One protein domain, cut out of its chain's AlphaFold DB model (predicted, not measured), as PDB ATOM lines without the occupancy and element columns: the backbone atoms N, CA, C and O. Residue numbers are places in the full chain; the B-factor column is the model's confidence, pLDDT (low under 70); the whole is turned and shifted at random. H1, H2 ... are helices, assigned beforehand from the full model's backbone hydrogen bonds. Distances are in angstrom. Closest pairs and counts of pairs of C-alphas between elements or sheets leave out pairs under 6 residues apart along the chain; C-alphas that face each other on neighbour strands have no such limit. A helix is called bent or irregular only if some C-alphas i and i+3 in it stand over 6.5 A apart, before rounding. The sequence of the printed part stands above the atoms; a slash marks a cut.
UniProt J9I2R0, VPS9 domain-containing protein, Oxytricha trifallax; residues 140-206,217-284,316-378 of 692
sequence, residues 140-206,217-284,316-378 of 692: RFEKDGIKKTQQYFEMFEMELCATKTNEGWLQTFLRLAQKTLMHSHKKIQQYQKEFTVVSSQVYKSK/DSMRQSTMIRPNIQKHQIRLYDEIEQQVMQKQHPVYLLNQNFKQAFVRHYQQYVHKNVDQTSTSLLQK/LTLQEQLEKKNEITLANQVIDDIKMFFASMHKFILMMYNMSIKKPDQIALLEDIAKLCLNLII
ATOM      1  N   ARG A 140     218.511 251.698 362.926       78.06
ATOM      2  CA  ARG A 140     218.752 252.321 361.607       78.06
ATOM      3  C   ARG A 140     218.519 251.329 360.463       78.06
ATOM      4  O   ARG A 140     217.907 251.691 359.468       78.06
ATOM      5  N   PHE A 141     218.930 250.076 360.653       77.00
ATOM      6  CA  PHE A 141     218.721 249.003 359.685       77.00
ATOM      7  C   PHE A 141     217.233 248.728 359.431       77.00
ATOM      8  O   PHE A 141     216.824 248.590 358.280       77.00
ATOM      9  N   GLU A 142     216.407 248.707 360.480       79.06
ATOM     10  CA  GLU A 142     214.957 248.534 360.334       79.06
ATOM     11  C   GLU A 142     214.317 249.719 359.602       79.06
ATOM     12  O   GLU A 142     213.517 249.509 358.696       79.06
ATOM     13  N   LYS A 143     214.709 250.958 359.925       83.50
ATOM     14  CA  LYS A 143     214.204 252.160 359.236       83.50
ATOM     15  C   LYS A 143     214.543 252.161 357.742       83.50
ATOM     16  O   LYS A 143     213.680 252.456 356.918       83.50
ATOM     17  N   ASP A 144     215.775 251.796 357.394       84.00
ATOM     18  CA  ASP A 144     216.210 251.695 355.998       84.00
ATOM     19  C   ASP A 144     215.510 250.548 355.261       84.00
ATOM     20  O   ASP A 144     215.163 250.687 354.088       84.00
ATOM     21  N   GLY A 145     215.282 249.420 355.944       80.81
ATOM     22  CA  GLY A 145     214.514 248.293 355.423       80.81
ATOM     23  C   GLY A 145     213.083 248.692 355.076       80.81
ATOM     24  O   GLY A 145     212.671 248.487 353.938       80.81
ATOM     25  N   ILE A 146     212.375 249.339 356.013       85.19
ATOM     26  CA  ILE A 146     211.007 249.844 355.809       85.19
ATOM     27  C   ILE A 146     210.962 250.749 354.581       85.19
ATOM     28  O   ILE A 146     210.186 250.499 353.664       85.19
ATOM     29  N   LYS A 147     211.858 251.743 354.503       87.25
ATOM     30  CA  LYS A 147     211.901 252.685 353.376       87.25
ATOM     31  C   LYS A 147     212.084 251.983 352.025       87.25
ATOM     32  O   LYS A 147     211.473 252.383 351.041       87.25
ATOM     33  N   LYS A 148     212.913 250.936 351.965       87.25
ATOM     34  CA  LYS A 148     213.187 250.177 350.729       87.25
ATOM     35  C   LYS A 148     212.049 249.255 350.302       87.25
ATOM     36  O   LYS A 148     211.962 248.908 349.126       87.25
ATOM     37  N   THR A 149     211.205 248.829 351.236       89.31
ATOM     38  CA  THR A 149     210.082 247.921 350.962       89.31
ATOM     39  C   THR A 149     208.729 248.608 350.990       89.31
ATOM     40  O   THR A 149     207.722 247.948 350.752       89.31
ATOM     41  N   GLN A 150     208.709 249.915 351.248       89.31
ATOM     42  CA  GLN A 150     207.501 250.701 351.448       89.31
ATOM     43  C   GLN A 150     206.515 250.550 350.286       89.31
ATOM     44  O   GLN A 150     205.366 250.216 350.527       89.31
ATOM     45  N   GLN A 151     206.983 250.639 349.037       89.06
ATOM     46  CA  GLN A 151     206.128 250.473 347.852       89.06
ATOM     47  C   GLN A 151     205.385 249.126 347.804       89.06
ATOM     48  O   GLN A 151     204.262 249.047 347.319       89.06
ATOM     49  N   TYR A 152     206.012 248.049 348.295       90.50
ATOM     50  CA  TYR A 152     205.393 246.724 348.321       90.50
ATOM     51  C   TYR A 152     204.398 246.626 349.471       90.50
ATOM     52  O   TYR A 152     203.358 245.999 349.327       90.50
ATOM     53  N   PHE A 153     204.725 247.236 350.610       91.19
ATOM     54  CA  PHE A 153     203.880 247.214 351.793       91.19
ATOM     55  C   PHE A 153     202.626 248.080 351.625       91.19
ATOM     56  O   PHE A 153     201.532 247.594 351.883       91.19
ATOM     57  N   GLU A 154     202.766 249.298 351.092       88.69
ATOM     58  CA  GLU A 154     201.650 250.207 350.791       88.69
ATOM     59  C   GLU A 154     200.639 249.572 349.840       88.69
ATOM     60  O   GLU A 154     199.446 249.808 349.961       88.69
ATOM     61  N   MET A 155     201.090 248.730 348.910       88.25
ATOM     62  CA  MET A 155     200.187 247.971 348.054       88.25
ATOM     63  C   MET A 155     199.306 247.009 348.867       88.25
ATOM     64  O   MET A 155     198.104 246.975 348.632       88.25
ATOM     65  N   PHE A 156     199.867 246.261 349.825       88.31
ATOM     66  CA  PHE A 156     199.058 245.410 350.707       88.31
ATOM     67  C   PHE A 156     198.142 246.243 351.610       88.31
ATOM     68  O   PHE A 156     196.995 245.865 351.800       88.31
ATOM     69  N   GLU A 157     198.608 247.379 352.136       85.81
ATOM     70  CA  GLU A 157     197.759 248.269 352.941       85.81
ATOM     71  C   GLU A 157     196.600 248.852 352.125       85.81
ATOM     72  O   GLU A 157     195.469 248.846 352.592       85.81
ATOM     73  N   MET A 158     196.845 249.322 350.902       84.44
ATOM     74  CA  MET A 158     195.800 249.913 350.063       84.44
ATOM     75  C   MET A 158     194.738 248.896 349.650       84.44
ATOM     76  O   MET A 158     193.557 249.214 349.703       84.44
ATOM     77  N   GLU A 159     195.148 247.697 349.228       80.44
ATOM     78  CA  GLU A 159     194.218 246.674 348.732       80.44
ATOM     79  C   GLU A 159     193.461 245.988 349.882       80.44
ATOM     80  O   GLU A 159     192.272 245.711 349.747       80.44
ATOM     81  N   LEU A 160     194.111 245.740 351.029       82.06
ATOM     82  CA  LEU A 160     193.481 245.055 352.164       82.06
ATOM     83  C   LEU A 160     192.703 245.986 353.100       82.06
ATOM     84  O   LEU A 160     191.756 245.539 353.732       82.06
ATOM     85  N   CYS A 161     193.086 247.262 353.213       75.56
ATOM     86  CA  CYS A 161     192.369 248.242 354.041       75.56
ATOM     87  C   CYS A 161     191.351 249.065 353.231       75.56
ATOM     88  O   CYS A 161     190.819 250.057 353.739       75.56
ATOM     89  N   ALA A 162     191.100 248.700 351.966       65.62
ATOM     90  CA  ALA A 162     190.090 249.343 351.126       65.62
ATOM     91  C   ALA A 162     188.688 249.238 351.752       65.62
ATOM     92  O   ALA A 162     187.878 250.163 351.653       65.62
ATOM     93  N   THR A 163     188.422 248.135 352.451       58.03
ATOM     94  CA  THR A 163     187.247 247.940 353.292       58.03
ATOM     95  C   THR A 163     187.610 248.335 354.727       58.03
ATOM     96  O   THR A 163     188.615 247.913 355.291       58.03
ATOM     97  N   LYS A 164     186.823 249.220 355.350       52.56
ATOM     98  CA  LYS A 164     187.089 249.735 356.711       52.56
ATOM     99  C   LYS A 164     186.805 248.702 357.821       52.56
ATOM    100  O   LYS A 164     186.456 249.097 358.935       52.56
ATOM    101  N   THR A 165     186.907 247.404 357.549       53.00
ATOM    102  CA  THR A 165     186.707 246.364 358.558       53.00
ATOM    103  C   THR A 165     188.031 246.138 359.289       53.00
ATOM    104  O   THR A 165     189.015 245.634 358.759       53.00
ATOM    105  N   ASN A 166     188.103 246.628 360.526       52.31
ATOM    106  CA  ASN A 166     189.295 246.519 361.361       52.31
ATOM    107  C   ASN A 166     189.377 245.097 361.937       52.31
ATOM    108  O   ASN A 166     188.980 244.849 363.074       52.31
ATOM    109  N   GLU A 167     189.809 244.145 361.115       68.56
ATOM    110  CA  GLU A 167     189.761 242.725 361.449       68.56
ATOM    111  C   GLU A 167     191.035 242.231 362.136       68.56
ATOM    112  O   GLU A 167     192.161 242.587 361.777       68.56
ATOM    113  N   GLY A 168     190.863 241.362 363.137       76.12
ATOM    114  CA  GLY A 168     191.969 240.879 363.972       76.12
ATOM    115  C   GLY A 168     193.052 240.114 363.197       76.12
ATOM    116  O   GLY A 168     194.233 240.154 363.565       76.12
ATOM    117  N   TRP A 169     192.693 239.445 362.095       86.69
ATOM    118  CA  TRP A 169     193.675 238.769 361.242       86.69
ATOM    119  C   TRP A 169     194.501 239.761 360.418       86.69
ATOM    120  O   TRP A 169     195.709 239.557 360.271       86.69
ATOM    121  N   LEU A 170     193.885 240.844 359.930       88.94
ATOM    122  CA  LEU A 170     194.502 241.805 359.019       88.94
ATOM    123  C   LEU A 170     195.681 242.517 359.682       88.94
ATOM    124  O   LEU A 170     196.784 242.542 359.135       88.94
ATOM    125  N   GLN A 171     195.496 243.014 360.907       87.06
ATOM    126  CA  GLN A 171     196.575 243.663 361.660       87.06
ATOM    127  C   GLN A 171     197.743 242.703 361.928       87.06
ATOM    128  O   GLN A 171     198.919 243.054 361.770       87.06
ATOM    129  N   THR A 172     197.421 241.458 362.295       90.00
ATOM    130  CA  THR A 172     198.419 240.407 362.516       90.00
ATOM    131  C   THR A 172     199.200 240.128 361.235       90.00
ATOM    132  O   THR A 172     200.434 240.074 361.269       90.00
ATOM    133  N   PHE A 173     198.501 239.999 360.106       93.38
ATOM    134  CA  PHE A 173     199.100 239.784 358.798       93.38
ATOM    135  C   PHE A 173     199.994 240.953 358.384       93.38
ATOM    136  O   PHE A 173     201.161 240.714 358.089       93.38
ATOM    137  N   LEU A 174     199.513 242.201 358.416       91.50
ATOM    138  CA  LEU A 174     200.284 243.379 357.998       91.50
ATOM    139  C   LEU A 174     201.594 243.500 358.787       91.50
ATOM    140  O   LEU A 174     202.665 243.707 358.208       91.50
ATOM    141  N   ARG A 175     201.561 243.242 360.099       89.50
ATOM    142  CA  ARG A 175     202.772 243.218 360.932       89.50
ATOM    143  C   ARG A 175     203.769 242.141 360.492       89.50
ATOM    144  O   ARG A 175     204.981 242.376 360.495       89.50
ATOM    145  N   LEU A 176     203.289 240.944 360.153       93.12
ATOM    146  CA  LEU A 176     204.136 239.854 359.657       93.12
ATOM    147  C   LEU A 176     204.641 240.135 358.234       93.12
ATOM    148  O   LEU A 176     205.806 239.872 357.935       93.12
ATOM    149  N   ALA A 177     203.803 240.713 357.377       93.69
ATOM    150  CA  ALA A 177     204.119 241.070 356.002       93.69
ATOM    151  C   ALA A 177     205.228 242.122 355.936       93.69
ATOM    152  O   ALA A 177     206.205 241.910 355.222       93.69
ATOM    153  N   GLN A 178     205.152 243.190 356.740       92.00
ATOM    154  CA  GLN A 178     206.201 244.213 356.803       92.00
ATOM    155  C   GLN A 178     207.556 243.599 357.172       92.00
ATOM    156  O   GLN A 178     208.559 243.830 356.495       92.00
ATOM    157  N   LYS A 179     207.581 242.736 358.199       91.88
ATOM    158  CA  LYS A 179     208.793 242.009 358.595       91.88
ATOM    159  C   LYS A 179     209.306 241.135 357.454       91.88
ATOM    160  O   LYS A 179     210.485 241.224 357.120       91.88
ATOM    161  N   THR A 180     208.456 240.317 356.840       94.56
ATOM    162  CA  THR A 180     208.865 239.433 355.738       94.56
ATOM    163  C   THR A 180     209.406 240.218 354.551       94.56
ATOM    164  O   THR A 180     210.465 239.869 354.037       94.56
ATOM    165  N   LEU A 181     208.749 241.305 354.144       93.94
ATOM    166  CA  LEU A 181     209.208 242.151 353.043       93.94
ATOM    167  C   LEU A 181     210.593 242.735 353.335       93.94
ATOM    168  O   LEU A 181     211.485 242.629 352.491       93.94
ATOM    169  N   MET A 182     210.811 243.275 354.539       92.31
ATOM    170  CA  MET A 182     212.113 243.817 354.949       92.31
ATOM    171  C   MET A 182     213.230 242.769 354.880       92.31
ATOM    172  O   MET A 182     214.295 243.036 354.321       92.31
ATOM    173  N   HIS A 183     212.990 241.566 355.413       89.81
ATOM    174  CA  HIS A 183     213.985 240.487 355.419       89.81
ATOM    175  C   HIS A 183     214.218 239.898 354.021       89.81
ATOM    176  O   HIS A 183     215.328 239.472 353.700       89.81
ATOM    177  N   SER A 184     213.195 239.919 353.169       92.50
ATOM    178  CA  SER A 184     213.245 239.369 351.818       92.50
ATOM    179  C   SER A 184     213.612 240.386 350.741       92.50
ATOM    180  O   SER A 184     213.738 239.992 349.587       92.50
ATOM    181  N   HIS A 185     213.857 241.661 351.063       91.69
ATOM    182  CA  HIS A 185     214.133 242.696 350.057       91.69
ATOM    183  C   HIS A 185     215.282 242.329 349.101       91.69
ATOM    184  O   HIS A 185     215.142 242.436 347.883       91.69
ATOM    185  N   LYS A 186     216.403 241.828 349.640       90.19
ATOM    186  CA  LYS A 186     217.534 241.361 348.816       90.19
ATOM    187  C   LYS A 186     217.156 240.155 347.947       90.19
ATOM    188  O   LYS A 186     217.587 240.082 346.804       90.19
ATOM    189  N   LYS A 187     216.330 239.243 348.472       92.81
ATOM    190  CA  LYS A 187     215.833 238.073 347.734       92.81
ATOM    191  C   LYS A 187     214.875 238.468 346.613       92.81
ATOM    192  O   LYS A 187     214.988 237.918 345.530       92.81
ATOM    193  N   ILE A 188     213.998 239.453 346.829       92.94
ATOM    194  CA  ILE A 188     213.131 240.010 345.773       92.94
ATOM    195  C   ILE A 188     213.996 240.469 344.594       92.94
ATOM    196  O   ILE A 188     213.772 240.046 343.464       92.94
ATOM    197  N   GLN A 189     215.033 241.270 344.866       93.19
ATOM    198  CA  GLN A 189     215.956 241.747 343.829       93.19
ATOM    199  C   GLN A 189     216.735 240.609 343.158       93.19
ATOM    200  O   GLN A 189     217.030 240.687 341.968       93.19
ATOM    201  N   GLN A 190     217.095 239.573 343.915       94.69
ATOM    202  CA  GLN A 190     217.767 238.392 343.386       94.69
ATOM    203  C   GLN A 190     216.867 237.638 342.396       94.69
ATOM    204  O   GLN A 190     217.263 237.484 341.244       94.69
ATOM    205  N   TYR A 191     215.647 237.264 342.794       95.44
ATOM    206  CA  TYR A 191     214.689 236.572 341.922       95.44
ATOM    207  C   TYR A 191     214.342 237.396 340.675       95.44
ATOM    208  O   TYR A 191     214.324 236.866 339.568       95.44
ATOM    209  N   GLN A 192     214.168 238.715 340.821       94.88
ATOM    210  CA  GLN A 192     213.973 239.632 339.690       94.88
ATOM    211  C   GLN A 192     215.130 239.573 338.678       94.88
ATOM    212  O   GLN A 192     214.907 239.538 337.465       94.88
ATOM    213  N   LYS A 193     216.379 239.551 339.159       95.12
ATOM    214  CA  LYS A 193     217.568 239.451 338.298       95.12
ATOM    215  C   LYS A 193     217.674 238.084 337.633       95.12
ATOM    216  O   LYS A 193     217.891 238.031 336.426       95.12
ATOM    217  N   GLU A 194     217.495 237.008 338.395       94.25
ATOM    218  CA  GLU A 194     217.512 235.630 337.887       94.25
ATOM    219  C   GLU A 194     216.459 235.451 336.787       94.25
ATOM    220  O   GLU A 194     216.784 235.057 335.666       94.25
ATOM    221  N   PHE A 195     215.224 235.885 337.045       96.00
ATOM    222  CA  PHE A 195     214.148 235.842 336.059       96.00
ATOM    223  C   PHE A 195     214.433 236.709 334.824       96.00
ATOM    224  O   PHE A 195     214.117 236.323 333.698       96.00
ATOM    225  N   THR A 196     215.075 237.870 334.984       95.69
ATOM    226  CA  THR A 196     215.470 238.720 333.845       95.69
ATOM    227  C   THR A 196     216.467 238.016 332.923       95.69
ATOM    228  O   THR A 196     216.378 238.145 331.698       95.69
ATOM    229  N   VAL A 197     217.395 237.237 333.485       93.56
ATOM    230  CA  VAL A 197     218.331 236.421 332.701       93.56
ATOM    231  C   VAL A 197     217.580 235.321 331.950       93.56
ATOM    232  O   VAL A 197     217.748 235.205 330.733       93.56
ATOM    233  N   VAL A 198     216.712 234.572 332.638       91.75
ATOM    234  CA  VAL A 198     215.936 233.471 332.040       91.75
ATOM    235  C   VAL A 198     215.003 233.979 330.942       91.75
ATOM    236  O   VAL A 198     215.070 233.511 329.808       91.75
ATOM    237  N   SER A 199     214.184 234.994 331.216       93.06
ATOM    238  CA  SER A 199     213.277 235.590 330.224       93.06
ATOM    239  C   SER A 199     214.023 236.118 328.993       93.06
ATOM    240  O   SER A 199     213.601 235.882 327.859       93.06
ATOM    241  N   SER A 200     215.187 236.748 329.181       91.75
ATOM    242  CA  SER A 200     216.047 237.177 328.071       91.75
ATOM    243  C   SER A 200     216.531 235.997 327.226       91.75
ATOM    244  O   SER A 200     216.547 236.090 325.998       91.75
ATOM    245  N   GLN A 201     216.910 234.880 327.852       89.38
ATOM    246  CA  GLN A 201     217.285 233.653 327.143       89.38
ATOM    247  C   GLN A 201     216.089 233.045 326.402       89.38
ATOM    248  O   GLN A 201     216.223 232.671 325.237       89.38
ATOM    249  N   VAL A 202     214.906 233.012 327.017       88.12
ATOM    250  CA  VAL A 202     213.664 232.538 326.387       88.12
ATOM    251  C   VAL A 202     213.329 233.370 325.143       88.12
ATOM    252  O   VAL A 202     213.053 232.812 324.084       88.12
ATOM    253  N   TYR A 203     213.447 234.700 325.204       89.31
ATOM    254  CA  TYR A 203     213.201 235.549 324.033       89.31
ATOM    255  C   TYR A 203     214.289 235.473 322.958       89.31
ATOM    256  O   TYR A 203     213.969 235.639 321.779       89.31
ATOM    257  N   LYS A 204     215.554 235.235 323.331       85.75
ATOM    258  CA  LYS A 204     216.664 235.032 322.380       85.75
ATOM    259  C   LYS A 204     216.595 233.667 321.695       85.75
ATOM    260  O   LYS A 204     216.965 233.541 320.535       85.75
ATOM    261  N   SER A 205     216.082 232.659 322.391       71.12
ATOM    262  CA  SER A 205     215.986 231.274 321.921       71.12
ATOM    263  C   SER A 205     214.764 230.989 321.036       71.12
ATOM    264  O   SER A 205     214.439 229.826 320.805       71.12
ATOM    265  N   LYS A 206     214.133 232.021 320.447       57.09
ATOM    266  CA  LYS A 206     212.990 231.919 319.510       57.09
ATOM    267  C   LYS A 206     213.216 231.026 318.265       57.09
ATOM    268  O   LYS A 206     212.284 230.854 317.490       57.09
ATOM    269  N   ASP A 217     204.995 219.228 326.659       59.78
ATOM    270  CA  ASP A 217     204.372 220.524 326.365       59.78
ATOM    271  C   ASP A 217     202.842 220.409 326.245       59.78
ATOM    272  O   ASP A 217     202.113 221.227 326.805       59.78
ATOM    273  N   SER A 218     202.334 219.369 325.570       59.53
ATOM    274  CA  SER A 218     200.884 219.149 325.422       59.53
ATOM    275  C   SER A 218     200.193 218.802 326.744       59.53
ATOM    276  O   SER A 218     199.071 219.249 326.995       59.53
ATOM    277  N   MET A 219     200.863 218.058 327.630       63.81
ATOM    278  CA  MET A 219     200.345 217.788 328.971       63.81
ATOM    279  C   MET A 219     200.283 219.075 329.800       63.81
ATOM    280  O   MET A 219     199.268 219.329 330.448       63.81
ATOM    281  N   ARG A 220     201.314 219.925 329.733       75.81
ATOM    282  CA  ARG A 220     201.339 221.201 330.458       75.81
ATOM    283  C   ARG A 220     200.287 222.181 329.940       75.81
ATOM    284  O   ARG A 220     199.540 222.725 330.748       75.81
ATOM    285  N   GLN A 221     200.137 222.309 328.620       71.75
ATOM    286  CA  GLN A 221     199.073 223.103 327.985       71.75
ATOM    287  C   GLN A 221     197.680 222.704 328.475       71.75
ATOM    288  O   GLN A 221     196.857 223.570 328.741       71.75
ATOM    289  N   SER A 222     197.428 221.404 328.675       69.00
ATOM    290  CA  SER A 222     196.128 220.925 329.171       69.00
ATOM    291  C   SER A 222     195.797 221.347 330.609       69.00
ATOM    292  O   SER A 222     194.652 221.212 331.037       69.00
ATOM    293  N   THR A 223     196.789 221.852 331.349       75.56
ATOM    294  CA  THR A 223     196.632 222.365 332.716       75.56
ATOM    295  C   THR A 223     196.615 223.890 332.797       75.56
ATOM    296  O   THR A 223     196.358 224.417 333.879       75.56
ATOM    297  N   MET A 224     196.868 224.588 331.690       83.19
ATOM    298  CA  MET A 224     196.750 226.044 331.608       83.19
ATOM    299  C   MET A 224     195.285 226.429 331.376       83.19
ATOM    300  O   MET A 224     194.507 225.647 330.825       83.19
ATOM    301  N   ILE A 225     194.901 227.633 331.792       81.94
ATOM    302  CA  ILE A 225     193.560 228.173 331.548       81.94
ATOM    303  C   ILE A 225     193.380 228.466 330.061       81.94
ATOM    304  O   ILE A 225     192.363 228.086 329.476       81.94
ATOM    305  N   ARG A 226     194.395 229.065 329.427       77.44
ATOM    306  CA  ARG A 226     194.376 229.318 327.985       77.44
ATOM    307  C   ARG A 226     194.997 228.141 327.219       77.44
ATOM    308  O   ARG A 226     196.151 227.791 327.448       77.44
ATOM    309  N   PRO A 227     194.291 227.547 326.244       65.75
ATOM    310  CA  PRO A 227     194.779 226.406 325.473       65.75
ATOM    311  C   PRO A 227     195.770 226.817 324.376       65.75
ATOM    312  O   PRO A 227     196.615 226.019 323.986       65.75
ATOM    313  N   ASN A 228     195.707 228.065 323.898       73.50
ATOM    314  CA  ASN A 228     196.540 228.571 322.798       73.50
ATOM    315  C   ASN A 228     197.805 229.294 323.295       73.50
ATOM    316  O   ASN A 228     198.202 230.321 322.742       73.50
ATOM    317  N   ILE A 229     198.429 228.782 324.357       82.31
ATOM    318  CA  ILE A 229     199.663 229.352 324.908       82.31
ATOM    319  C   ILE A 229     200.870 228.848 324.113       82.31
ATOM    320  O   ILE A 229     201.058 227.647 323.889       82.31
ATOM    321  N   GLN A 230     201.712 229.788 323.690       86.75
ATOM    322  CA  GLN A 230     202.932 229.504 322.939       86.75
ATOM    323  C   GLN A 230     203.994 228.883 323.854       86.75
ATOM    324  O   GLN A 230     204.102 229.234 325.026       86.75
ATOM    325  N   LYS A 231     204.852 228.004 323.322       85.12
ATOM    326  CA  LYS A 231     205.865 227.289 324.126       85.12
ATOM    327  C   LYS A 231     206.755 228.210 324.966       85.12
ATOM    328  O   LYS A 231     207.103 227.876 326.093       85.12
ATOM    329  N   HIS A 232     207.132 229.377 324.438       86.88
ATOM    330  CA  HIS A 232     207.949 230.328 325.193       86.88
ATOM    331  C   HIS A 232     207.177 230.955 326.360       86.88
ATOM    332  O   HIS A 232     207.779 231.215 327.392       86.88
ATOM    333  N   GLN A 233     205.861 231.149 326.228       90.44
ATOM    334  CA  GLN A 233     204.993 231.621 327.312       90.44
ATOM    335  C   GLN A 233     204.875 230.559 328.409       90.44
ATOM    336  O   GLN A 233     205.005 230.899 329.579       90.44
ATOM    337  N   ILE A 234     204.746 229.278 328.039       89.56
ATOM    338  CA  ILE A 234     204.765 228.159 329.000       89.56
ATOM    339  C   ILE A 234     206.073 228.165 329.791       89.56
ATOM    340  O   ILE A 234     206.039 228.144 331.013       89.56
ATOM    341  N   ARG A 235     207.225 228.294 329.119       89.62
ATOM    342  CA  ARG A 235     208.532 228.363 329.799       89.62
ATOM    343  C   ARG A 235     208.649 229.555 330.751       89.62
ATOM    344  O   ARG A 235     209.232 229.418 331.820       89.62
ATOM    345  N   LEU A 236     208.119 230.721 330.370       92.50
ATOM    346  CA  LEU A 236     208.079 231.889 331.256       92.50
ATOM    347  C   LEU A 236     207.209 231.616 332.488       92.50
ATOM    348  O   LEU A 236     207.623 231.943 333.596       92.50
ATOM    349  N   TYR A 237     206.037 231.008 332.301       93.62
ATOM    350  CA  TYR A 237     205.153 230.624 333.399       93.62
ATOM    351  C   TYR A 237     205.785 229.573 334.315       93.62
ATOM    352  O   TYR A 237     205.750 229.738 335.530       93.62
ATOM    353  N   ASP A 238     206.400 228.530 333.758       91.81
ATOM    354  CA  ASP A 238     207.041 227.461 334.526       91.81
ATOM    355  C   ASP A 238     208.161 228.006 335.417       91.81
ATOM    356  O   ASP A 238     208.263 227.613 336.576       91.81
ATOM    357  N   GLU A 239     208.950 228.963 334.921       94.12
ATOM    358  CA  GLU A 239     209.967 229.642 335.728       94.12
ATOM    359  C   GLU A 239     209.335 230.461 336.870       94.12
ATOM    360  O   GLU A 239     209.803 230.392 338.008       94.12
ATOM    361  N   ILE A 240     208.251 231.206 336.602       95.19
ATOM    362  CA  ILE A 240     207.516 231.950 337.643       95.19
ATOM    363  C   ILE A 240     206.983 230.982 338.701       95.19
ATOM    364  O   ILE A 240     207.207 231.189 339.893       95.19
ATOM    365  N   GLU A 241     206.300 229.914 338.286       95.00
ATOM    366  CA  GLU A 241     205.748 228.906 339.191       95.00
ATOM    367  C   GLU A 241     206.861 228.256 340.022       95.00
ATOM    368  O   GLU A 241     206.750 228.178 341.248       95.00
ATOM    369  N   GLN A 242     207.966 227.859 339.387       94.31
ATOM    370  CA  GLN A 242     209.100 227.243 340.064       94.31
ATOM    371  C   GLN A 242     209.699 228.170 341.120       94.31
ATOM    372  O   GLN A 242     209.950 227.715 342.237       94.31
ATOM    373  N   GLN A 243     209.928 229.448 340.801       95.56
ATOM    374  CA  GLN A 243     210.458 230.420 341.759       95.56
ATOM    375  C   GLN A 243     209.479 230.674 342.905       95.56
ATOM    376  O   GLN A 243     209.870 230.602 344.071       95.56
ATOM    377  N   VAL A 244     208.203 230.909 342.592       95.19
ATOM    378  CA  VAL A 244     207.160 231.211 343.579       95.19
ATOM    379  C   VAL A 244     206.945 230.058 344.563       95.19
ATOM    380  O   VAL A 244     206.691 230.304 345.744       95.19
ATOM    381  N   MET A 245     207.095 228.812 344.111       91.88
ATOM    382  CA  MET A 245     206.965 227.613 344.948       91.88
ATOM    383  C   MET A 245     208.169 227.369 345.873       91.88
ATOM    384  O   MET A 245     208.101 226.515 346.763       91.88
ATOM    385  N   GLN A 246     209.276 228.106 345.723       94.06
ATOM    386  CA  GLN A 246     210.418 227.961 346.625       94.06
ATOM    387  C   GLN A 246     210.059 228.462 348.028       94.06
ATOM    388  O   GLN A 246     209.589 229.581 348.211       94.06
ATOM    389  N   LYS A 247     210.377 227.674 349.064       92.69
ATOM    390  CA  LYS A 247     210.063 228.008 350.473       92.69
ATOM    391  C   LYS A 247     210.641 229.345 350.947       92.69
ATOM    392  O   LYS A 247     210.172 229.917 351.925       92.69
ATOM    393  N   GLN A 248     211.703 229.803 350.293       92.62
ATOM    394  CA  GLN A 248     212.383 231.057 350.598       92.62
ATOM    395  C   GLN A 248     211.848 232.246 349.792       92.62
ATOM    396  O   GLN A 248     212.275 233.377 350.045       92.62
ATOM    397  N   HIS A 249     210.956 231.997 348.833       96.00
ATOM    398  CA  HIS A 249     210.408 233.015 347.961       96.00
ATOM    399  C   HIS A 249     209.507 233.975 348.755       96.00
ATOM    400  O   HIS A 249     208.708 233.524 349.582       96.00
ATOM    401  N   PRO A 250     209.587 235.296 348.515       94.81
ATOM    402  CA  PRO A 250     208.778 236.288 349.222       94.81
ATOM    403  C   PRO A 250     207.270 236.001 349.159       94.81
ATOM    404  O   PRO A 250     206.599 236.074 350.183       94.81
ATOM    405  N   VAL A 251     206.756 235.602 347.988       96.19
ATOM    406  CA  VAL A 251     205.342 235.218 347.783       96.19
ATOM    407  C   VAL A 251     204.952 234.043 348.683       96.19
ATOM    408  O   VAL A 251     203.937 234.104 349.371       96.19
ATOM    409  N   TYR A 252     205.786 232.996 348.736       95.38
ATOM    410  CA  TYR A 252     205.543 231.835 349.589       95.38
ATOM    411  C   TYR A 252     205.479 232.243 351.064       95.38
ATOM    412  O   TYR A 252     204.538 231.880 351.766       95.38
ATOM    413  N   LEU A 253     206.446 233.038 351.531       96.06
ATOM    414  CA  LEU A 253     206.511 233.493 352.923       96.06
ATOM    415  C   LEU A 253     205.322 234.386 353.304       96.06
ATOM    416  O   LEU A 253     204.766 234.234 354.389       96.06
ATOM    417  N   LEU A 254     204.908 235.294 352.418       96.38
ATOM    418  CA  LEU A 254     203.730 236.137 352.635       96.38
ATOM    419  C   LEU A 254     202.449 235.301 352.704       96.38
ATOM    420  O   LEU A 254     201.632 235.517 353.594       96.38
ATOM    421  N   ASN A 255     202.307 234.301 351.833       96.12
ATOM    422  CA  ASN A 255     201.188 233.366 351.887       96.12
ATOM    423  C   ASN A 255     201.176 232.546 353.190       96.12
ATOM    424  O   ASN A 255     200.117 232.347 353.774       96.12
ATOM    425  N   GLN A 256     202.333 232.115 353.705       95.12
ATOM    426  CA  GLN A 256     202.398 231.435 355.007       95.12
ATOM    427  C   GLN A 256     201.984 232.351 356.164       95.12
ATOM    428  O   GLN A 256     201.220 231.929 357.028       95.12
ATOM    429  N   ASN A 257     202.430 233.610 356.161       94.94
ATOM    430  CA  ASN A 257     202.010 234.593 357.162       94.94
ATOM    431  C   ASN A 257     200.498 234.835 357.123       94.94
ATOM    432  O   ASN A 257     199.863 234.916 358.172       94.94
ATOM    433  N   PHE A 258     199.930 234.939 355.918       94.94
ATOM    434  CA  PHE A 258     198.487 235.040 355.730       94.94
ATOM    435  C   PHE A 258     197.782 233.819 356.300       94.94
ATOM    436  O   PHE A 258     196.954 233.977 357.185       94.94
ATOM    437  N   LYS A 259     198.168 232.605 355.885       92.81
ATOM    438  CA  LYS A 259     197.577 231.361 356.394       92.81
ATOM    439  C   LYS A 259     197.632 231.295 357.913       92.81
ATOM    440  O   LYS A 259     196.631 230.978 358.539       92.81
ATOM    441  N   GLN A 260     198.765 231.652 358.515       91.81
ATOM    442  CA  GLN A 260     198.917 231.671 359.965       91.81
ATOM    443  C   GLN A 260     197.942 232.648 360.642       91.81
ATOM    444  O   GLN A 260     197.302 232.278 361.626       91.81
ATOM    445  N   ALA A 261     197.840 233.883 360.147       91.31
ATOM    446  CA  ALA A 261     196.967 234.904 360.723       91.31
ATOM    447  C   ALA A 261     195.481 234.582 360.494       91.31
ATOM    448  O   ALA A 261     194.693 234.577 361.439       91.31
ATOM    449  N   PHE A 262     195.129 234.258 359.251       90.81
ATOM    450  CA  PHE A 262     193.780 233.947 358.799       90.81
ATOM    451  C   PHE A 262     193.224 232.700 359.488       90.81
ATOM    452  O   PHE A 262     192.154 232.759 360.084       90.81
ATOM    453  N   VAL A 263     193.962 231.580 359.480       88.56
ATOM    454  CA  VAL A 263     193.502 230.333 360.115       88.56
ATOM    455  C   VAL A 263     193.325 230.542 361.610       88.56
ATOM    456  O   VAL A 263     192.278 230.195 362.139       88.56
ATOM    457  N   ARG A 264     194.287 231.176 362.295       86.00
ATOM    458  CA  ARG A 264     194.163 231.451 363.736       86.00
ATOM    459  C   ARG A 264     192.916 232.277 364.057       86.00
ATOM    460  O   ARG A 264     192.271 232.016 365.068       86.00
ATOM    461  N   HIS A 265     192.589 233.255 363.216       85.81
ATOM    462  CA  HIS A 265     191.419 234.099 363.413       85.81
ATOM    463  C   HIS A 265     190.108 233.388 363.090       85.81
ATOM    464  O   HIS A 265     189.155 233.538 363.842       85.81
ATOM    465  N   TYR A 266     190.043 232.617 362.002       83.69
ATOM    466  CA  TYR A 266     188.781 232.038 361.547       83.69
ATOM    467  C   TYR A 266     188.473 230.654 362.123       83.69
ATOM    468  O   TYR A 266     187.311 230.266 362.236       83.69
ATOM    469  N   GLN A 267     189.488 229.922 362.584       80.12
ATOM    470  CA  GLN A 267     189.315 228.596 363.178       80.12
ATOM    471  C   GLN A 267     188.465 228.627 364.462       80.12
ATOM    472  O   GLN A 267     187.770 227.655 364.749       80.12
ATOM    473  N   GLN A 268     188.457 229.734 365.211       73.56
ATOM    474  CA  GLN A 268     187.590 229.879 366.389       73.56
ATOM    475  C   GLN A 268     186.094 229.869 366.037       73.56
ATOM    476  O   GLN A 268     185.297 229.383 366.833       73.56
ATOM    477  N   TYR A 269     185.707 230.362 364.856       68.31
ATOM    478  CA  TYR A 269     184.310 230.346 364.409       68.31
ATOM    479  C   TYR A 269     183.917 228.970 363.878       68.31
ATOM    480  O   TYR A 269     182.792 228.531 364.080       68.31
ATOM    481  N   VAL A 270     184.875 228.236 363.301       61.75
ATOM    482  CA  VAL A 270     184.665 226.830 362.937       61.75
ATOM    483  C   VAL A 270     184.388 225.979 364.181       61.75
ATOM    484  O   VAL A 270     183.492 225.155 364.135       61.75
ATOM    485  N   HIS A 271     185.091 226.185 365.301       49.84
ATOM    486  CA  HIS A 271     184.871 225.409 366.539       49.84
ATOM    487  C   HIS A 271     183.677 225.864 367.387       49.84
ATOM    488  O   HIS A 271     183.186 225.079 368.187       49.84
ATOM    489  N   LYS A 272     183.217 227.111 367.251       49.16
ATOM    490  CA  LYS A 272     181.991 227.581 367.921       49.16
ATOM    491  C   LYS A 272     180.724 227.082 367.226       49.16
ATOM    492  O   LYS A 272     179.762 226.760 367.906       49.16
ATOM    493  N   ASN A 273     180.763 226.957 365.900       42.81
ATOM    494  CA  ASN A 273     179.620 226.530 365.086       42.81
ATOM    495  C   ASN A 273     179.637 225.015 364.788       42.81
ATOM    496  O   ASN A 273     178.740 224.480 364.143       42.81
ATOM    497  N   VAL A 274     180.677 224.314 365.251       42.12
ATOM    498  CA  VAL A 274     180.807 222.854 365.265       42.12
ATOM    499  C   VAL A 274     180.867 222.470 366.738       42.12
ATOM    500  O   VAL A 274     181.944 222.403 367.320       42.12
ATOM    501  N   ASP A 275     179.694 222.303 367.339       33.75
ATOM    502  CA  ASP A 275     179.475 222.047 368.764       33.75
ATOM    503  C   ASP A 275     180.440 220.982 369.347       33.75
ATOM    504  O   ASP A 275     180.951 220.114 368.632       33.75
ATOM    505  N   GLN A 276     180.720 220.989 370.655       38.47
ATOM    506  CA  GLN A 276     181.697 220.059 371.273       38.47
ATOM    507  C   GLN A 276     181.307 218.565 371.142       38.47
ATOM    508  O   GLN A 276     182.140 217.666 371.280       38.47
ATOM    509  N   THR A 277     180.057 218.276 370.783       37.16
ATOM    510  CA  THR A 277     179.550 216.966 370.332       37.16
ATOM    511  C   THR A 277     179.982 216.623 368.898       37.16
ATOM    512  O   THR A 277     180.297 215.463 368.596       37.16
ATOM    513  N   SER A 278     180.092 217.628 368.030       42.88
ATOM    514  CA  SER A 278     180.467 217.563 366.617       42.88
ATOM    515  C   SER A 278     181.958 217.324 366.384       42.88
ATOM    516  O   SER A 278     182.313 216.808 365.333       42.88
ATOM    517  N   THR A 279     182.853 217.593 367.341       37.25
ATOM    518  CA  THR A 279     184.289 217.257 367.201       37.25
ATOM    519  C   THR A 279     184.537 215.750 367.348       37.25
ATOM    520  O   THR A 279     185.302 215.166 366.578       37.25
ATOM    521  N   SER A 280     183.805 215.086 368.258       37.91
ATOM    522  CA  SER A 280     183.753 213.615 368.328       37.91
ATOM    523  C   SER A 280     183.064 213.021 367.095       37.91
ATOM    524  O   SER A 280     183.409 211.925 366.661       37.91
ATOM    525  N   LEU A 281     182.118 213.764 366.506       36.88
ATOM    526  CA  LEU A 281     181.382 213.391 365.303       36.88
ATOM    527  C   LEU A 281     182.234 213.554 364.043       36.88
ATOM    528  O   LEU A 281     182.208 212.670 363.208       36.88
ATOM    529  N   LEU A 282     183.046 214.607 363.919       37.19
ATOM    530  CA  LEU A 282     183.980 214.811 362.811       37.19
ATOM    531  C   LEU A 282     185.096 213.762 362.868       37.19
ATOM    532  O   LEU A 282     185.434 213.177 361.844       37.19
ATOM    533  N   GLN A 283     185.601 213.435 364.066       35.97
ATOM    534  CA  GLN A 283     186.515 212.304 364.264       35.97
ATOM    535  C   GLN A 283     185.843 210.953 363.980       35.97
ATOM    536  O   GLN A 283     186.466 210.106 363.346       35.97
ATOM    537  N   LYS A 284     184.567 210.762 364.344       35.78
ATOM    538  CA  LYS A 284     183.775 209.571 363.984       35.78
ATOM    539  C   LYS A 284     183.388 209.527 362.507       35.78
ATOM    540  O   LYS A 284     183.258 208.429 362.001       35.78
ATOM    541  N   LEU A 316     162.712 234.412 370.398       48.44
ATOM    542  CA  LEU A 316     163.666 233.349 370.049       48.44
ATOM    543  C   LEU A 316     163.845 233.211 368.531       48.44
ATOM    544  O   LEU A 316     164.975 233.154 368.062       48.44
ATOM    545  N   THR A 317     162.763 233.255 367.745       56.28
ATOM    546  CA  THR A 317     162.857 233.203 366.273       56.28
ATOM    547  C   THR A 317     163.533 234.443 365.687       56.28
ATOM    548  O   THR A 317     164.276 234.322 364.714       56.28
ATOM    549  N   LEU A 318     163.337 235.631 366.272       47.91
ATOM    550  CA  LEU A 318     164.045 236.845 365.852       47.91
ATOM    551  C   LEU A 318     165.544 236.754 366.174       47.91
ATOM    552  O   LEU A 318     166.375 237.146 365.354       47.91
ATOM    553  N   GLN A 319     165.891 236.225 367.349       49.38
ATOM    554  CA  GLN A 319     167.276 236.030 367.767       49.38
ATOM    555  C   GLN A 319     167.987 234.975 366.904       49.38
ATOM    556  O   GLN A 319     169.075 235.246 366.406       49.38
ATOM    557  N   GLU A 320     167.342 233.844 366.613       57.50
ATOM    558  CA  GLU A 320     167.844 232.817 365.689       57.50
ATOM    559  C   GLU A 320     168.012 233.358 364.257       57.50
ATOM    560  O   GLU A 320     169.014 233.093 363.590       57.50
ATOM    561  N   GLN A 321     167.068 234.174 363.772       52.81
ATOM    562  CA  GLN A 321     167.181 234.836 362.466       52.81
ATOM    563  C   GLN A 321     168.329 235.855 362.428       52.81
ATOM    564  O   GLN A 321     169.031 235.959 361.417       52.81
ATOM    565  N   LEU A 322     168.537 236.605 363.514       52.19
ATOM    566  CA  LEU A 322     169.658 237.534 363.659       52.19
ATOM    567  C   LEU A 322     170.998 236.793 363.717       52.19
ATOM    568  O   LEU A 322     171.948 237.220 363.063       52.19
ATOM    569  N   GLU A 323     171.072 235.677 364.437       60.75
ATOM    570  CA  GLU A 323     172.251 234.812 364.503       60.75
ATOM    571  C   GLU A 323     172.577 234.227 363.125       60.75
ATOM    572  O   GLU A 323     173.677 234.460 362.623       60.75
ATOM    573  N   LYS A 324     171.603 233.629 362.425       61.00
ATOM    574  CA  LYS A 324     171.780 233.125 361.050       61.00
ATOM    575  C   LYS A 324     172.252 234.223 360.089       61.00
ATOM    576  O   LYS A 324     173.148 234.008 359.274       61.00
ATOM    577  N   LYS A 325     171.700 235.437 360.195       59.09
ATOM    578  CA  LYS A 325     172.132 236.593 359.389       59.09
ATOM    579  C   LYS A 325     173.572 237.013 359.700       59.09
ATOM    580  O   LYS A 325     174.318 237.360 358.779       59.09
ATOM    581  N   ASN A 326     173.974 236.992 360.969       60.75
ATOM    582  CA  ASN A 326     175.345 237.294 361.377       60.75
ATOM    583  C   ASN A 326     176.326 236.246 360.841       60.75
ATOM    584  O   ASN A 326     177.399 236.605 360.362       60.75
ATOM    585  N   GLU A 327     175.943 234.971 360.837       64.56
ATOM    586  CA  GLU A 327     176.766 233.896 360.281       64.56
ATOM    587  C   GLU A 327     176.895 233.967 358.754       64.56
ATOM    588  O   GLU A 327     177.989 233.788 358.221       64.56
ATOM    589  N   ILE A 328     175.817 234.302 358.040       64.81
ATOM    590  CA  ILE A 328     175.862 234.567 356.592       64.81
ATOM    591  C   ILE A 328     176.779 235.760 356.290       64.81
ATOM    592  O   ILE A 328     177.576 235.731 355.349       64.81
ATOM    593  N   THR A 329     176.695 236.813 357.106       67.12
ATOM    594  CA  THR A 329     177.570 237.987 356.981       67.12
ATOM    595  C   THR A 329     179.032 237.594 357.187       67.12
ATOM    596  O   THR A 329     179.880 237.984 356.390       67.12
ATOM    597  N   LEU A 330     179.318 236.759 358.191       70.62
ATOM    598  CA  LEU A 330     180.648 236.207 358.431       70.62
ATOM    599  C   LEU A 330     181.143 235.381 357.234       70.62
ATOM    600  O   LEU A 330     182.272 235.569 356.796       70.62
ATOM    601  N   ALA A 331     180.309 234.500 356.674       69.31
ATOM    602  CA  ALA A 331     180.672 233.675 355.523       69.31
ATOM    603  C   ALA A 331     181.057 234.515 354.294       69.31
ATOM    604  O   ALA A 331     182.062 234.225 353.642       69.31
ATOM    605  N   ASN A 332     180.298 235.575 354.006       75.56
ATOM    606  CA  ASN A 332     180.613 236.496 352.913       75.56
ATOM    607  C   ASN A 332     181.876 237.320 353.209       75.56
ATOM    608  O   ASN A 332     182.723 237.455 352.328       75.56
ATOM    609  N   GLN A 333     182.066 237.764 354.456       81.38
ATOM    610  CA  GLN A 333     183.280 238.478 354.867       81.38
ATOM    611  C   GLN A 333     184.542 237.640 354.629       81.38
ATOM    612  O   GLN A 333     185.521 238.123 354.072       81.38
ATOM    613  N   VAL A 334     184.508 236.350 354.972       83.38
ATOM    614  CA  VAL A 334     185.660 235.453 354.780       83.38
ATOM    615  C   VAL A 334     186.020 235.291 353.300       83.38
ATOM    616  O   VAL A 334     187.201 235.199 352.948       83.38
ATOM    617  N   ILE A 335     185.018 235.243 352.419       85.19
ATOM    618  CA  ILE A 335     185.235 235.198 350.968       85.19
ATOM    619  C   ILE A 335     185.898 236.498 350.504       85.19
ATOM    620  O   ILE A 335     186.882 236.447 349.759       85.19
ATOM    621  N   ASP A 336     185.394 237.643 350.961       84.06
ATOM    622  CA  ASP A 336     185.917 238.960 350.598       84.06
ATOM    623  C   ASP A 336     187.364 239.148 351.074       84.06
ATOM    624  O   ASP A 336     188.212 239.587 350.296       84.06
ATOM    625  N   ASP A 337     187.704 238.698 352.280       86.69
ATOM    626  CA  ASP A 337     189.075 238.719 352.799       86.69
ATOM    627  C   ASP A 337     190.058 237.950 351.919       86.69
ATOM    628  O   ASP A 337     191.165 238.416 351.620       86.69
ATOM    629  N   ILE A 338     189.652 236.761 351.470       90.62
ATOM    630  CA  ILE A 338     190.471 235.948 350.574       90.62
ATOM    631  C   ILE A 338     190.595 236.622 349.212       90.62
ATOM    632  O   ILE A 338     191.686 236.598 348.643       90.62
ATOM    633  N   LYS A 339     189.534 237.252 348.694       88.56
ATOM    634  CA  LYS A 339     189.585 238.009 347.434       88.56
ATOM    635  C   LYS A 339     190.520 239.215 347.528       88.56
ATOM    636  O   LYS A 339     191.333 239.415 346.624       88.56
ATOM    637  N   MET A 340     190.476 239.972 348.624       87.19
ATOM    638  CA  MET A 340     191.375 241.107 348.859       87.19
ATOM    639  C   MET A 340     192.836 240.649 348.960       87.19
ATOM    640  O   MET A 340     193.739 241.238 348.349       87.19
ATOM    641  N   PHE A 341     193.091 239.548 349.675       92.81
ATOM    642  CA  PHE A 341     194.431 238.970 349.752       92.81
ATOM    643  C   PHE A 341     194.908 238.414 348.409       92.81
ATOM    644  O   PHE A 341     196.061 238.629 348.027       92.81
ATOM    645  N   PHE A 342     194.025 237.751 347.663       92.88
ATOM    646  CA  PHE A 342     194.287 237.286 346.308       92.88
ATOM    647  C   PHE A 342     194.687 238.441 345.386       92.88
ATOM    648  O   PHE A 342     195.732 238.346 344.745       92.88
ATOM    649  N   ALA A 343     193.932 239.544 345.369       90.25
ATOM    650  CA  ALA A 343     194.237 240.716 344.549       90.25
ATOM    651  C   ALA A 343     195.614 241.305 344.898       90.25
ATOM    652  O   ALA A 343     196.446 241.539 344.015       90.25
ATOM    653  N   SER A 344     195.900 241.438 346.197       91.62
ATOM    654  CA  SER A 344     197.195 241.907 346.697       91.62
ATOM    655  C   SER A 344     198.344 240.994 346.258       91.62
ATOM    656  O   SER A 344     199.378 241.459 345.775       91.62
ATOM    657  N   MET A 345     198.168 239.677 346.394       94.88
ATOM    658  CA  MET A 345     199.187 238.696 346.032       94.88
ATOM    659  C   MET A 345     199.404 238.627 344.518       94.88
ATOM    660  O   MET A 345     200.546 238.599 344.065       94.88
ATOM    661  N   HIS A 346     198.326 238.657 343.734       93.50
ATOM    662  CA  HIS A 346     198.369 238.683 342.275       93.50
ATOM    663  C   HIS A 346     199.167 239.889 341.775       93.50
ATOM    664  O   HIS A 346     200.138 239.736 341.031       93.50
ATOM    665  N   LYS A 347     198.850 241.082 342.287       92.38
ATOM    666  CA  LYS A 347     199.574 242.318 341.981       92.38
ATOM    667  C   LYS A 347     201.042 242.249 342.397       92.38
ATOM    668  O   LYS A 347     201.909 242.672 341.634       92.38
ATOM    669  N   PHE A 348     201.342 241.660 343.556       95.06
ATOM    670  CA  PHE A 348     202.718 241.473 344.014       95.06
ATOM    671  C   PHE A 348     203.533 240.575 343.072       95.06
ATOM    672  O   PHE A 348     204.658 240.931 342.714       95.06
ATOM    673  N   ILE A 349     202.969 239.446 342.623       95.31
ATOM    674  CA  ILE A 349     203.619 238.562 341.642       95.31
ATOM    675  C   ILE A 349     203.853 239.313 340.328       95.31
ATOM    676  O   ILE A 349     204.968 239.303 339.804       95.31
ATOM    677  N   LEU A 350     202.850 240.035 339.820       93.06
ATOM    678  CA  LEU A 350     203.007 240.835 338.605       93.06
ATOM    679  C   LEU A 350     204.097 241.905 338.764       93.06
ATOM    680  O   LEU A 350     204.921 242.061 337.868       93.06
ATOM    681  N   MET A 351     204.180 242.600 339.900       91.44
ATOM    682  CA  MET A 351     205.258 243.561 340.171       91.44
ATOM    683  C   MET A 351     206.642 242.908 340.223       91.44
ATOM    684  O   MET A 351     207.632 243.534 339.839       91.44
ATOM    685  N   MET A 352     206.738 241.662 340.693       92.19
ATOM    686  CA  MET A 352     208.003 240.934 340.693       92.19
ATOM    687  C   MET A 352     208.485 240.600 339.279       92.19
ATOM    688  O   MET A 352     209.688 240.638 339.048       92.19
ATOM    689  N   TYR A 353     207.584 240.320 338.335       93.56
ATOM    690  CA  TYR A 353     207.976 239.733 337.049       93.56
ATOM    691  C   TYR A 353     207.682 240.590 335.806       93.56
ATOM    692  O   TYR A 353     208.291 240.340 334.765       93.56
ATOM    693  N   ASN A 354     206.816 241.613 335.868       87.38
ATOM    694  CA  ASN A 354     206.342 242.304 334.654       87.38
ATOM    695  C   ASN A 354     207.458 242.975 333.845       87.38
ATOM    696  O   ASN A 354     207.378 243.008 332.621       87.38
ATOM    697  N   MET A 355     208.514 243.458 334.507       87.62
ATOM    698  CA  MET A 355     209.554 244.260 333.853       87.62
ATOM    699  C   MET A 355     210.356 243.435 332.846       87.62
ATOM    700  O   MET A 355     210.978 243.990 331.941       87.62
ATOM    701  N   SER A 356     210.324 242.111 332.991       90.69
ATOM    702  CA  SER A 356     211.086 241.167 332.179       90.69
ATOM    703  C   SER A 356     210.203 240.397 331.188       90.69
ATOM    704  O   SER A 356     210.707 239.564 330.435       90.69
ATOM    705  N   ILE A 357     208.892 240.671 331.144       92.31
ATOM    706  CA  ILE A 357     207.927 240.015 330.250       92.31
ATOM    707  C   ILE A 357     207.393 241.032 329.238       92.31
ATOM    708  O   ILE A 357     207.062 242.166 329.572       92.31
ATOM    709  N   LYS A 358     207.288 240.641 327.964       91.62
ATOM    710  CA  LYS A 358     206.689 241.498 326.935       91.62
ATOM    711  C   LYS A 358     205.181 241.599 327.164       91.62
ATOM    712  O   LYS A 358     204.540 240.593 327.446       91.62
ATOM    713  N   LYS A 359     204.591 242.781 326.948       90.44
ATOM    714  CA  LYS A 359     203.148 243.030 327.169       90.44
ATOM    715  C   LYS A 359     202.206 241.957 326.581       90.44
ATOM    716  O   LYS A 359     201.309 241.539 327.304       90.44
ATOM    717  N   PRO A 360     202.386 241.463 325.336       90.19
ATOM    718  CA  PRO A 360     201.507 240.423 324.792       90.19
ATOM    719  C   PRO A 360     201.585 239.102 325.565       90.19
ATOM    720  O   PRO A 360     200.568 238.452 325.781       90.19
ATOM    721  N   ASP A 361     202.786 238.725 326.013       90.56
ATOM    722  CA  ASP A 361     203.009 237.510 326.798       90.56
ATOM    723  C   ASP A 361     202.481 237.677 328.229       90.56
ATOM    724  O   ASP A 361     201.922 236.742 328.788       90.56
ATOM    725  N   GLN A 362     202.572 238.882 328.797       89.25
ATOM    726  CA  GLN A 362     201.979 239.202 330.096       89.25
ATOM    727  C   GLN A 362     200.451 239.050 330.075       89.25
ATOM    728  O   GLN A 362     199.897 238.420 330.968       89.25
ATOM    729  N   ILE A 363     199.779 239.588 329.050       88.75
ATOM    730  CA  ILE A 363     198.321 239.450 328.883       88.75
ATOM    731  C   ILE A 363     197.939 237.975 328.707       88.75
ATOM    732  O   ILE A 363     196.932 237.530 329.247       88.75
ATOM    733  N   ALA A 364     198.745 237.207 327.967       87.31
ATOM    734  CA  ALA A 364     198.490 235.787 327.745       87.31
ATOM    735  C   ALA A 364     198.635 234.935 329.017       87.31
ATOM    736  O   ALA A 364     197.942 233.934 329.135       87.31
ATOM    737  N   LEU A 365     199.515 235.320 329.946       90.25
ATOM    738  CA  LEU A 365     199.798 234.569 331.177       90.25
ATOM    739  C   LEU A 365     198.976 235.019 332.391       90.25
ATOM    740  O   LEU A 365     199.088 234.414 333.453       90.25
ATOM    741  N   LEU A 366     198.181 236.079 332.262       89.12
ATOM    742  CA  LEU A 366     197.513 236.726 333.389       89.12
ATOM    743  C   LEU A 366     196.583 235.772 334.158       89.12
ATOM    744  O   LEU A 366     196.682 235.658 335.377       89.12
ATOM    745  N   GLU A 367     195.740 235.026 333.445       87.44
ATOM    746  CA  GLU A 367     194.816 234.055 334.051       87.44
ATOM    747  C   GLU A 367     195.561 232.891 334.719       87.44
ATOM    748  O   GLU A 367     195.188 232.451 335.807       87.44
ATOM    749  N   ASP A 368     196.658 232.420 334.125       90.31
ATOM    750  CA  ASP A 368     197.471 231.352 334.711       90.31
ATOM    751  C   ASP A 368     198.218 231.821 335.969       90.31
ATOM    752  O   ASP A 368     198.342 231.069 336.937       90.31
ATOM    753  N   ILE A 369     198.653 233.084 336.020       92.50
ATOM    754  CA  ILE A 369     199.229 233.681 337.236       92.50
ATOM    755  C   ILE A 369     198.149 233.840 338.320       92.50
ATOM    756  O   ILE A 369     198.407 233.542 339.489       92.50
ATOM    757  N   ALA A 370     196.926 234.236 337.958       91.25
ATOM    758  CA  ALA A 370     195.793 234.246 338.882       91.25
ATOM    759  C   ALA A 370     195.503 232.838 339.436       91.25
ATOM    760  O   ALA A 370     195.348 232.653 340.647       91.25
ATOM    761  N   LYS A 371     195.525 231.813 338.580       91.81
ATOM    762  CA  LYS A 371     195.405 230.414 339.003       91.81
ATOM    763  C   LYS A 371     196.508 230.013 339.984       91.81
ATOM    764  O   LYS A 371     196.211 229.422 341.023       91.81
ATOM    765  N   LEU A 372     197.763 230.357 339.692       93.19
ATOM    766  CA  LEU A 372     198.898 230.114 340.585       93.19
ATOM    767  C   LEU A 372     198.664 230.739 341.970       93.19
ATOM    768  O   LEU A 372     198.856 230.067 342.986       93.19
ATOM    769  N   CYS A 373     198.190 231.987 342.025       93.81
ATOM    770  CA  CYS A 373     197.815 232.647 343.277       93.81
ATOM    771  C   CYS A 373     196.747 231.863 344.046       93.81
ATOM    772  O   CYS A 373     196.928 231.581 345.231       93.81
ATOM    773  N   LEU A 374     195.653 231.472 343.390       93.12
ATOM    774  CA  LEU A 374     194.574 230.722 344.039       93.12
ATOM    775  C   LEU A 374     195.051 229.357 344.549       93.12
ATOM    776  O   LEU A 374     194.689 228.967 345.657       93.12
ATOM    777  N   ASN A 375     195.925 228.672 343.810       92.06
ATOM    778  CA  ASN A 375     196.532 227.401 344.222       92.06
ATOM    779  C   ASN A 375     197.428 227.538 345.462       92.06
ATOM    780  O   ASN A 375     197.536 226.609 346.268       92.06
ATOM    781  N   LEU A 376     198.071 228.695 345.633       92.56
ATOM    782  CA  LEU A 376     198.867 228.994 346.822       92.56
ATOM    783  C   LEU A 376     197.973 229.303 348.025       92.56
ATOM    784  O   LEU A 376     198.236 228.792 349.121       92.56
ATOM    785  N   ILE A 377     196.949 230.132 347.828       93.88
ATOM    786  CA  ILE A 377     196.100 230.680 348.892       93.88
ATOM    787  C   ILE A 377     195.078 229.641 349.361       93.88
ATOM    788  O   ILE A 377     195.077 229.251 350.532       93.88
ATOM    789  N   ILE A 378     194.245 229.152 348.440       91.38
ATOM    790  CA  ILE A 378     193.102 228.278 348.714       91.38
ATOM    791  C   ILE A 378     193.570 226.826 348.699       91.38
ATOM    792  O   ILE A 378     193.442 226.092 347.717       91.38
TER     793      ILE A 378
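Overview. This is residues 140 to 206, 217 to 284 and 316 to 378 of the 692 residues of the protein "VPS9 domain-containing protein" of Oxytricha trifallax (UniProt J9I2R0). A loose up-and-down bundle, each helix running against the one before, is made by H1b, H2a, H5 and the long H7, whose residues 316 to 326 stick out at one end. At the other end H8 folds back from H7, H2b and H4 run side by side, and H3 is a small piece by H4; H6 hangs off H5. The printed part has 198 residues, with eight named helices in order H1 to H8, no named strand, all helix. The radius of gyration of the C-alphas is 20.3 A; the spans are 71 by 51 by 31 A.

Along the chain. H7, residues 316 to 356, measures 61.2 A from C-alpha 316 at (163.666, 233.349, 370.049); it is irregular, C-alphas 352 and 355 being 7.8 A apart, as is H8, residues 359 to 377, with C-alphas 364 and 367 at 7.5 A. H5 spans residues 250 to 272, 33.8 A; H4 231 to 244; H3 217 to 221; H6 276 to 284. By hydrogen bonds H1, 140 to 160, and H2, 168 to 204, are each one helix, but bent: C-alphas 148 and 151 are 7.6 A apart, 183 and 186 7.5 A. Their arms are H1a to 148, H1b from 151, H2a to 183 and H2b from 186. C-alpha 140 is at (218.752, 252.321, 361.607).

Arrangement. H7, with residues 337 to 348 alone, touches H1b, C-alphas of Met 340 and Leu 160 closest at 5.6 A. H2a touches H5, Trp 169 to Ala 261 C-alphas closest at 5.1 A, a shallow tilt of 18 degrees, opposite ways. Every O i to N i+4 pair is within hydrogen-bond range in H1a, H2b, H3 and H4, but 4 of 6 in H1b, 11 of 12 in H2a, 17 of 19 in H5, 4 of 5 in H6, 35 of 37 in H7 and 13 of 15 in H8.

Size, cuts and confidence. C-alphas 204 and 316 are farthest apart, 71.3 A. Cuts leave gaps of 15.8 A between C-alphas 206 and 217 and 31.7 A between 284 and 316. No link printed whole is long. Mean pLDDT of the printed part is 81.3; 43 residues are under 70, among them 269 to 284 and 316 to 329.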